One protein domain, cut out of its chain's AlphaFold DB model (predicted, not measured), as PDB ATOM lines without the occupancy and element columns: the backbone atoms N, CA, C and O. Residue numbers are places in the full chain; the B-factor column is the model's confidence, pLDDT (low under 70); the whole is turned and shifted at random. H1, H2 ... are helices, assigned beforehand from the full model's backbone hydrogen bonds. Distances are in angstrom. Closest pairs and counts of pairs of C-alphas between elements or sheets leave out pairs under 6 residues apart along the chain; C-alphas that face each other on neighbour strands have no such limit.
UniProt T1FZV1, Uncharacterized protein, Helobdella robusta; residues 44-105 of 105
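Overview. This is residues 44 to 105 of the 105 residues of an uncharacterized protein of Helobdella robusta (UniProt T1FZV1). Three helices make a loosely joined frame: H1 is one side, H2 turns a corner at the far end of H1, and H3 is the other side, passing steeply across the first half of H1. The long link from H2 to H3, residues 74 to 90, folds back from the end of H2 through the space between the helices to the start of H3. The printed part has 62 residues with three named helices, H1, H2 and H3 in chain order, and no named strand; it is all helix, with 41 residues in the named helices. The whole is compact, with a radius of gyration of the C-alphas of 11.5 A, and the C-alphas span 28 by 24 by 18 A.

Along the chain. The longest helix, H1, holds residues 45 to 60 and measures 22.0 A from first to last C-alpha; C-alpha 45 is at (-92.598, -26.325, 205.933) and C-alpha 60 at (-78.340, -41.714, 199.235). H2, residues 62 to 73, measures 16.2 A. H3, residues 91 to 103, measures 18.4 A, and its last C-alpha, that of Arg 103, is at (-86.942, -40.668, 217.997).

Arrangement. H1 touches H3 with residues 48 to 51 of H1 alone. The closest C-alphas of the two are those of Val 51 and Phe 99, 7.3 A apart. They run the same way at a steep tilt of 69 degrees, only just short of about perpendicular. H1 and H2 touch only at the corner by their link, through residues 57 to 59 of H1 and 64 to 68 of H2; the closest C-alphas are those of Gln 58 and Asn 64, 5.2 A apart. They run opposite ways at a steep tilt of 68 degrees, again only just short of about perpendicular. H2 and H3 are close but not clearly touching, with the C-alphas of Val 72 and Leu 102 closest at 7.2 A, and their lines stand about perpendicular at 79 degrees. In H1, H2 and H3 every O i to N i+4 pair is within hydrogen-bond range.

Size, cuts and confidence. The two C-alphas farthest apart, those of Tyr 63 and Trp 89, are 30.9 A apart. The printed part begins at residue 44, ends at residue 105, the chain's last residue, and has no cut. The link from H1 to H2 is tight, with 1 residue. The link from H2 to H3 is long, with 17 residues, whose C-alphas lie 3 to 17 A from the mean of the C-alphas. The mean pLDDT of the printed part is 71.1, and 25 residues are under 70: 62 to 64, 71 to 90, and 104 to 105.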
ATOM      1  N   MET A  44     -95.715 -26.026 208.708       81.12
ATOM      2  CA  MET A  44     -94.744 -27.069 209.039       81.12
ATOM      3  C   MET A  44     -93.676 -27.217 207.958       81.12
ATOM      4  O   MET A  44     -93.030 -28.263 207.875       81.12
ATOM      5  N   LYS A  45     -93.496 -26.212 207.089       82.12
ATOM      6  CA  LYS A  45     -92.598 -26.325 205.933       82.12
ATOM      7  C   LYS A  45     -91.174 -26.666 206.366       82.12
ATOM      8  O   LYS A  45     -90.616 -27.655 205.897       82.12
ATOM      9  N   HIS A  46     -90.641 -25.921 207.334       86.62
ATOM     10  CA  HIS A  46     -89.290 -26.139 207.850       86.62
ATOM     11  C   HIS A  46     -89.102 -27.546 208.437       86.62
ATOM     12  O   HIS A  46     -88.120 -28.228 208.148       86.62
ATOM     13  N   VAL A  47     -90.064 -28.012 209.240       86.12
ATOM     14  CA  VAL A  47     -90.012 -29.343 209.862       86.12
ATOM     15  C   VAL A  47     -90.039 -30.434 208.791       86.12
ATOM     16  O   VAL A  47     -89.213 -31.346 208.813       86.12
ATOM     17  N   MET A  48     -90.940 -30.315 207.813       84.81
ATOM     18  CA  MET A  48     -91.044 -31.274 206.714       84.81
ATOM     19  C   MET A  48     -89.770 -31.315 205.866       84.81
ATOM     20  O   MET A  48     -89.320 -32.401 205.512       84.81
ATOM     21  N   GLU A  49     -89.149 -30.169 205.583       85.44
ATOM     22  CA  GLU A  49     -87.871 -30.104 204.864       85.44
ATOM     23  C   GLU A  49     -86.760 -30.865 205.596       85.44
ATOM     24  O   GLU A  49     -85.992 -31.595 204.963       85.44
ATOM     25  N   LYS A  50     -86.688 -30.758 206.929       86.19
ATOM     26  CA  LYS A  50     -85.728 -31.522 207.740       86.19
ATOM     27  C   LYS A  50     -86.007 -33.021 207.685       86.19
ATOM     28  O   LYS A  50     -85.089 -33.788 207.402       86.19
ATOM     29  N   VAL A  51     -87.261 -33.434 207.877       83.75
ATOM     30  CA  VAL A  51     -87.657 -34.853 207.838       83.75
ATOM     31  C   VAL A  51     -87.365 -35.474 206.468       83.75
ATOM     32  O   VAL A  51     -86.765 -36.548 206.381       83.75
ATOM     33  N   VAL A  52     -87.707 -34.771 205.383       82.31
ATOM     34  CA  VAL A  52     -87.413 -35.205 204.009       82.31
ATOM     35  C   VAL A  52     -85.904 -35.258 203.764       82.31
ATOM     36  O   VAL A  52     -85.416 -36.231 203.196       82.31
ATOM     37  N   SER A  53     -85.140 -34.270 204.234       83.81
ATOM     38  CA  SER A  53     -83.676 -34.255 204.089       83.81
ATOM     39  C   SER A  53     -83.009 -35.428 204.810       83.81
ATOM     40  O   SER A  53     -82.128 -36.074 204.240       83.81
ATOM     41  N   CYS A  54     -83.454 -35.754 206.027       80.88
ATOM     42  CA  CYS A  54     -83.008 -36.939 206.762       80.88
ATOM     43  C   CYS A  54     -83.287 -38.218 205.965       80.88
ATOM     44  O   CYS A  54     -82.394 -39.050 205.791       80.88
ATOM     45  N   LYS A  55     -84.497 -38.341 205.406       75.62
ATOM     46  CA  LYS A  55     -84.874 -39.495 204.588       75.62
ATOM     47  C   LYS A  55     -84.035 -39.607 203.311       75.62
ATOM     48  O   LYS A  55     -83.541 -40.685 202.980       75.62
ATOM     49  N   LEU A  56     -83.806 -38.496 202.615       78.38
ATOM     50  CA  LEU A  56     -82.948 -38.449 201.429       78.38
ATOM     51  C   LEU A  56     -81.491 -38.799 201.760       78.38
ATOM     52  O   LEU A  56     -80.840 -39.497 200.984       78.38
ATOM     53  N   HIS A  57     -80.976 -38.361 202.911       77.81
ATOM     54  CA  HIS A  57     -79.634 -38.717 203.375       77.81
ATOM     55  C   HIS A  57     -79.491 -40.223 203.640       77.81
ATOM     56  O   HIS A  57     -78.455 -40.815 203.332       77.81
ATOM     57  N   GLN A  58     -80.535 -40.847 204.186       72.06
ATOM     58  CA  GLN A  58     -80.591 -42.289 204.400       72.06
ATOM     59  C   GLN A  58     -80.604 -43.057 203.068       72.06
ATOM     60  O   GLN A  58     -79.833 -44.000 202.913       72.06
ATOM     61  N   ILE A  59     -81.422 -42.631 202.097       70.56
ATOM     62  CA  ILE A  59     -81.525 -43.276 200.773       70.56
ATOM     63  C   ILE A  59     -80.216 -43.149 199.983       70.56
ATOM     64  O   ILE A  59     -79.758 -44.118 199.384       70.56
ATOM     65  N   LYS A  60     -79.578 -41.970 199.995       76.81
ATOM     66  CA  LYS A  60     -78.340 -41.714 199.235       76.81
ATOM     67  C   LYS A  60     -77.158 -42.581 199.671       76.81
ATOM     68  O   LYS A  60     -76.201 -42.724 198.917       76.81
ATOM     69  N   LYS A  61     -77.183 -43.126 200.888       75.38
ATOM     70  CA  LYS A  61     -76.092 -43.928 201.442       75.38
ATOM     71  C   LYS A  61     -76.603 -45.330 201.743       75.38
ATOM     72  O   LYS A  61     -77.196 -45.559 202.790       75.38
ATOM     73  N   SER A  62     -76.280 -46.298 200.888       67.94
ATOM     74  CA  SER A  62     -76.684 -47.707 201.054       67.94
ATOM     75  C   SER A  62     -76.272 -48.298 202.413       67.94
ATOM     76  O   SER A  62     -76.961 -49.145 202.974       67.94
ATOM     77  N   TYR A  63     -75.162 -47.816 202.982       68.12
ATOM     78  CA  TYR A  63     -74.739 -48.137 204.348       68.12
ATOM     79  C   TYR A  63     -75.693 -47.586 205.420       68.12
ATOM     80  O   TYR A  63     -76.056 -48.302 206.351       68.12
ATOM     81  N   ASN A  64     -76.138 -46.338 205.265       69.75
ATOM     82  CA  ASN A  64     -77.107 -45.713 206.162       69.75
ATOM     83  C   ASN A  64     -78.482 -46.361 206.030       69.75
ATOM     84  O   ASN A  64     -79.170 -46.491 207.031       69.75
ATOM     85  N   GLN A  65     -78.868 -46.812 204.835       70.62
ATOM     86  CA  GLN A  65     -80.099 -47.572 204.647       70.62
ATOM     87  C   GLN A  65     -80.084 -48.868 205.464       70.62
ATOM     88  O   GLN A  65     -81.035 -49.109 206.196       70.62
ATOM     89  N   ARG A  66     -79.003 -49.662 205.403       75.12
ATOM     90  CA  ARG A  66     -78.876 -50.895 206.203       75.12
ATOM     91  C   ARG A  66     -78.855 -50.617 207.704       75.12
ATOM     92  O   ARG A  66     -79.577 -51.276 208.437       75.12
ATOM     93  N   LYS A  67     -78.080 -49.619 208.146       71.81
ATOM     94  CA  LYS A  67     -78.016 -49.213 209.560       71.81
ATOM     95  C   LYS A  67     -79.342 -48.696 210.096       71.81
ATOM     96  O   LYS A  67     -79.718 -49.002 211.220       71.81
ATOM     97  N   PHE A  68     -80.037 -47.895 209.299       71.31
ATOM     98  CA  PHE A  68     -81.347 -47.395 209.669       71.31
ATOM     99  C   PHE A  68     -82.352 -48.534 209.706       71.31
ATOM    100  O   PHE A  68     -83.083 -48.640 210.672       71.31
ATOM    101  N   LYS A  69     -82.333 -49.436 208.719       70.25
ATOM    102  CA  LYS A  69     -83.198 -50.613 208.730       70.25
ATOM    103  C   LYS A  69     -82.960 -51.468 209.976       70.25
ATOM    104  O   LYS A  69     -83.918 -51.762 210.668       70.25
ATOM    105  N   SER A  70     -81.706 -51.742 210.344       70.75
ATOM    106  CA  SER A  70     -81.395 -52.461 211.589       70.75
ATOM    107  C   SER A  70     -81.793 -51.692 212.854       70.75
ATOM    108  O   SER A  70     -82.177 -52.304 213.839       70.75
ATOM    109  N   PHE A  71     -81.708 -50.358 212.847       68.19
ATOM    110  CA  PHE A  71     -82.159 -49.518 213.964       68.19
ATOM    111  C   PHE A  71     -83.692 -49.521 214.100       68.19
ATOM    112  O   PHE A  71     -84.229 -49.504 215.203       68.19
ATOM    113  N   VAL A  72     -84.400 -49.574 212.972       65.94
ATOM    114  CA  VAL A  72     -85.863 -49.574 212.893       65.94
ATOM    115  C   VAL A  72     -86.452 -50.959 213.198       65.94
ATOM    116  O   VAL A  72     -87.386 -51.044 213.993       65.94
ATOM    117  N   GLU A  73     -85.876 -52.035 212.646       63.75
ATOM    118  CA  GLU A  73     -86.313 -53.437 212.816       63.75
ATOM    119  C   GLU A  73     -86.328 -53.889 214.288       63.75
ATOM    120  O   GLU A  73     -87.108 -54.764 214.660       63.75
ATOM    121  N   VAL A  74     -85.544 -53.255 215.167       57.84
ATOM    122  CA  VAL A  74     -85.634 -53.464 216.619       57.84
ATOM    123  C   VAL A  74     -86.875 -52.725 217.153       57.84
ATOM    124  O   VAL A  74     -86.807 -51.615 217.679       57.84
ATOM    125  N   GLY A  75     -88.060 -53.310 216.950       53.66
ATOM    126  CA  GLY A  75     -89.287 -52.976 217.686       53.66
ATOM    127  C   GLY A  75     -90.209 -51.909 217.082       53.66
ATOM    128  O   GLY A  75     -90.751 -51.096 217.823       53.66
ATOM    129  N   SER A  76     -90.344 -51.794 215.755       58.28
ATOM    130  CA  SER A  76     -91.459 -51.031 215.157       58.28
ATOM    131  C   SER A  76     -92.208 -51.853 214.127       58.28
ATOM    132  O   SER A  76     -91.584 -52.553 213.342       58.28
ATOM    133  N   ASP A  77     -93.524 -51.654 214.046       58.31
ATOM    134  CA  ASP A  77     -94.418 -52.270 213.048       58.31
ATOM    135  C   ASP A  77     -94.137 -51.828 211.596       58.31
ATOM    136  O   ASP A  77     -94.878 -52.153 210.663       58.31
ATOM    137  N   HIS A  78     -93.118 -50.997 211.386       57.56
ATOM    138  CA  HIS A  78     -92.791 -50.379 210.112       57.56
ATOM    139  C   HIS A  78     -91.287 -50.440 209.881       57.56
ATOM    140  O   HIS A  78     -90.536 -49.965 210.724       57.56
ATOM    141  N   ASP A  79     -90.871 -50.923 208.710       59.09
ATOM    142  CA  ASP A  79     -89.455 -51.061 208.333       59.09
ATOM    143  C   ASP A  79     -88.811 -49.745 207.864       59.09
ATOM    144  O   ASP A  79     -87.601 -49.689 207.630       59.09
ATOM    145  N   ASP A  80     -89.613 -48.686 207.662       61.25
ATOM    146  CA  ASP A  80     -89.127 -47.425 207.106       61.25
ATOM    147  C   ASP A  80     -90.060 -46.204 207.298       61.25
ATOM    148  O   ASP A  80     -91.280 -46.312 207.498       61.25
ATOM    149  N   VAL A  81     -89.486 -45.005 207.146       64.06
ATOM    150  CA  VAL A  81     -90.220 -43.731 207.041       64.06
ATOM    151  C   VAL A  81     -90.781 -43.590 205.621       64.06
ATOM    152  O   VAL A  81     -90.023 -43.594 204.651       64.06
ATOM    153  N   ILE A  82     -92.104 -43.440 205.480       64.12
ATOM    154  CA  ILE A  82     -92.769 -43.276 204.172       64.12
ATOM    155  C   ILE A  82     -92.316 -41.971 203.516       64.12
ATOM    156  O   ILE A  82     -92.291 -40.917 204.158       64.12
ATOM    157  N   TYR A  83     -92.013 -42.040 202.217       61.59
ATOM    158  CA  TYR A  83     -91.743 -40.866 201.392       61.59
ATOM    159  C   TYR A  83     -92.963 -39.936 201.387       61.59
ATOM    160  O   TYR A  83     -94.056 -40.323 200.969       61.59
ATOM    161  N   PHE A  84     -92.777 -38.706 201.859       60.28
ATOM    162  CA  PHE A  84     -93.819 -37.690 201.807       60.28
ATOM    163  C   PHE A  84     -94.151 -37.366 200.343       60.28
ATOM    164  O   PHE A  84     -93.259 -37.064 199.550       60.28
ATOM    165  N   CYS A  85     -95.433 -37.415 199.982       55.97
ATOM    166  CA  CYS A  85     -95.918 -36.994 198.673       55.97
ATOM    167  C   CYS A  85     -97.114 -36.071 198.884       55.97
ATOM    168  O   CYS A  85     -98.135 -36.510 199.408       55.97
ATOM    169  N   GLN A  86     -97.007 -34.815 198.440       53.88
ATOM    170  CA  GLN A  86     -98.070 -33.809 198.587       53.88
ATOM    171  C   GLN A  86     -99.415 -34.253 197.985       53.88
ATOM    172  O   GLN A  86    -100.457 -33.789 198.430       53.88
ATOM    173  N   VAL A  87     -99.402 -35.184 197.022       52.56
ATOM    174  CA  VAL A  87    -100.606 -35.734 196.375       52.56
ATOM    175  C   VAL A  87    -101.354 -36.725 197.282       52.56
ATOM    176  O   VAL A  87    -102.573 -36.854 197.199       52.56
ATOM    177  N   ARG A  88    -100.653 -37.426 198.185       59.41
ATOM    178  CA  ARG A  88    -101.272 -38.302 199.192       59.41
ATOM    179  C   ARG A  88    -101.475 -37.503 200.475       59.41
ATOM    180  O   ARG A  88    -100.561 -37.363 201.283       59.41
ATOM    181  N   TRP A  89    -102.686 -36.996 200.650       58.84
ATOM    182  CA  TRP A  89    -103.121 -36.089 201.715       58.84
ATOM    183  C   TRP A  89    -102.839 -36.583 203.155       58.84
ATOM    184  O   TRP A  89    -102.411 -35.792 203.990       58.84
ATOM    185  N   LEU A  90    -102.911 -37.893 203.438       61.78
ATOM    186  CA  LEU A  90    -102.515 -38.466 204.746       61.78
ATOM    187  C   LEU A  90    -100.996 -38.610 204.957       61.78
ATOM    188  O   LEU A  90    -100.551 -39.038 206.023       61.78
ATOM    189  N   SER A  91    -100.168 -38.297 203.958       70.19
ATOM    190  CA  SER A  91     -98.732 -38.574 204.048       70.19
ATOM    191  C   SER A  91     -98.009 -37.647 205.022       70.19
ATOM    192  O   SER A  91     -97.074 -38.095 205.671       70.19
ATOM    193  N   LYS A  92     -98.446 -36.392 205.202       76.56
ATOM    194  CA  LYS A  92     -97.753 -35.432 206.086       76.56
ATOM    195  C   LYS A  92     -97.800 -35.876 207.551       76.56
ATOM    196  O   LYS A  92     -96.756 -36.021 208.184       76.56
ATOM    197  N   SER A  93     -99.003 -36.141 208.066       77.00
ATOM    198  CA  SER A  93     -99.222 -36.597 209.445       77.00
ATOM    199  C   SER A  93     -98.605 -37.974 209.684       77.00
ATOM    200  O   SER A  93     -97.915 -38.177 210.681       77.00
ATOM    201  N   THR A  94     -98.763 -38.898 208.734       77.19
ATOM    202  CA  THR A  94     -98.195 -40.250 208.828       77.19
ATOM    203  C   THR A  94     -96.666 -40.229 208.827       77.19
ATOM    204  O   THR A  94     -96.041 -40.906 209.642       77.19
ATOM    205  N   THR A  95     -96.038 -39.443 207.947       79.69
ATOM    206  CA  THR A  95     -94.575 -39.305 207.890       79.69
ATOM    207  C   THR A  95     -94.030 -38.682 209.175       79.69
ATOM    208  O   THR A  95     -93.052 -39.198 209.714       79.69
ATOM    209  N   LEU A  96     -94.669 -37.633 209.704       80.94
ATOM    210  CA  LEU A  96     -94.264 -37.012 210.971       80.94
ATOM    211  C   LEU A  96     -94.430 -37.958 212.163       80.94
ATOM    212  O   LEU A  96     -93.509 -38.078 212.966       80.94
ATOM    213  N   SER A  97     -95.558 -38.667 212.254       81.12
ATOM    214  CA  SER A  97     -95.816 -39.641 213.320       81.12
ATOM    215  C   SER A  97     -94.781 -40.769 213.312       81.12
ATOM    216  O   SER A  97     -94.165 -41.067 214.335       81.12
ATOM    217  N   ARG A  98     -94.478 -41.326 212.130       78.81
ATOM    218  CA  ARG A  98     -93.417 -42.334 211.976       78.81
ATOM    219  C   ARG A  98     -92.055 -41.793 212.384       78.81
ATOM    220  O   ARG A  98     -91.353 -42.448 213.143       78.81
ATOM    221  N   PHE A  99     -91.691 -40.600 211.919       80.69
ATOM    222  CA  PHE A  99     -90.422 -39.974 212.284       80.69
ATOM    223  C   PHE A  99     -90.311 -39.738 213.800       80.69
ATOM    224  O   PHE A  99     -89.263 -39.994 214.387       80.69
ATOM    225  N   TRP A 100     -91.396 -39.309 214.448       82.69
ATOM    226  CA  TRP A 100     -91.439 -39.095 215.894       82.69
ATOM    227  C   TRP A 100     -91.288 -40.391 216.691       82.69
ATOM    228  O   TRP A 100     -90.515 -40.435 217.647       82.69
ATOM    229  N   ASN A 101     -91.969 -41.460 216.278       79.19
ATOM    230  CA  ASN A 101     -91.870 -42.763 216.937       79.19
ATOM    231  C   ASN A 101     -90.455 -43.348 216.850       79.19
ATOM    232  O   ASN A 101     -90.012 -44.014 217.778       79.19
ATOM    233  N   LEU A 102     -89.714 -43.039 215.782       73.81
ATOM    234  CA  LEU A 102     -88.310 -43.430 215.652       73.81
ATOM    235  C   LEU A 102     -87.356 -42.645 216.558       73.81
ATOM    236  O   LEU A 102     -86.269 -43.134 216.829       73.81
ATOM    237  N   ARG A 103     -87.738 -41.453 217.034       70.81
ATOM    238  CA  ARG A 103     -86.942 -40.668 217.997       70.81
ATOM    239  C   ARG A 103     -86.973 -41.268 219.407       70.81
ATOM    240  O   ARG A 103     -86.091 -40.980 220.201       70.81
ATOM    241  N   GLN A 104     -88.032 -42.004 219.751       61.00
ATOM    242  CA  GLN A 104     -88.231 -42.555 221.100       61.00
ATOM    243  C   GLN A 104     -87.553 -43.919 221.306       61.00
ATOM    244  O   GLN A 104     -87.781 -44.563 222.327       61.00
ATOM    245  N   LYS A 105     -86.736 -44.341 220.341       55.78
ATOM    246  CA  LYS A 105     -85.846 -45.496 220.415       55.78
ATOM    247  C   LYS A 105     -84.403 -45.011 220.453       55.78
ATOM    248  O   LYS A 105     -83.594 -45.678 221.126       55.78
TER     249      LYS A 105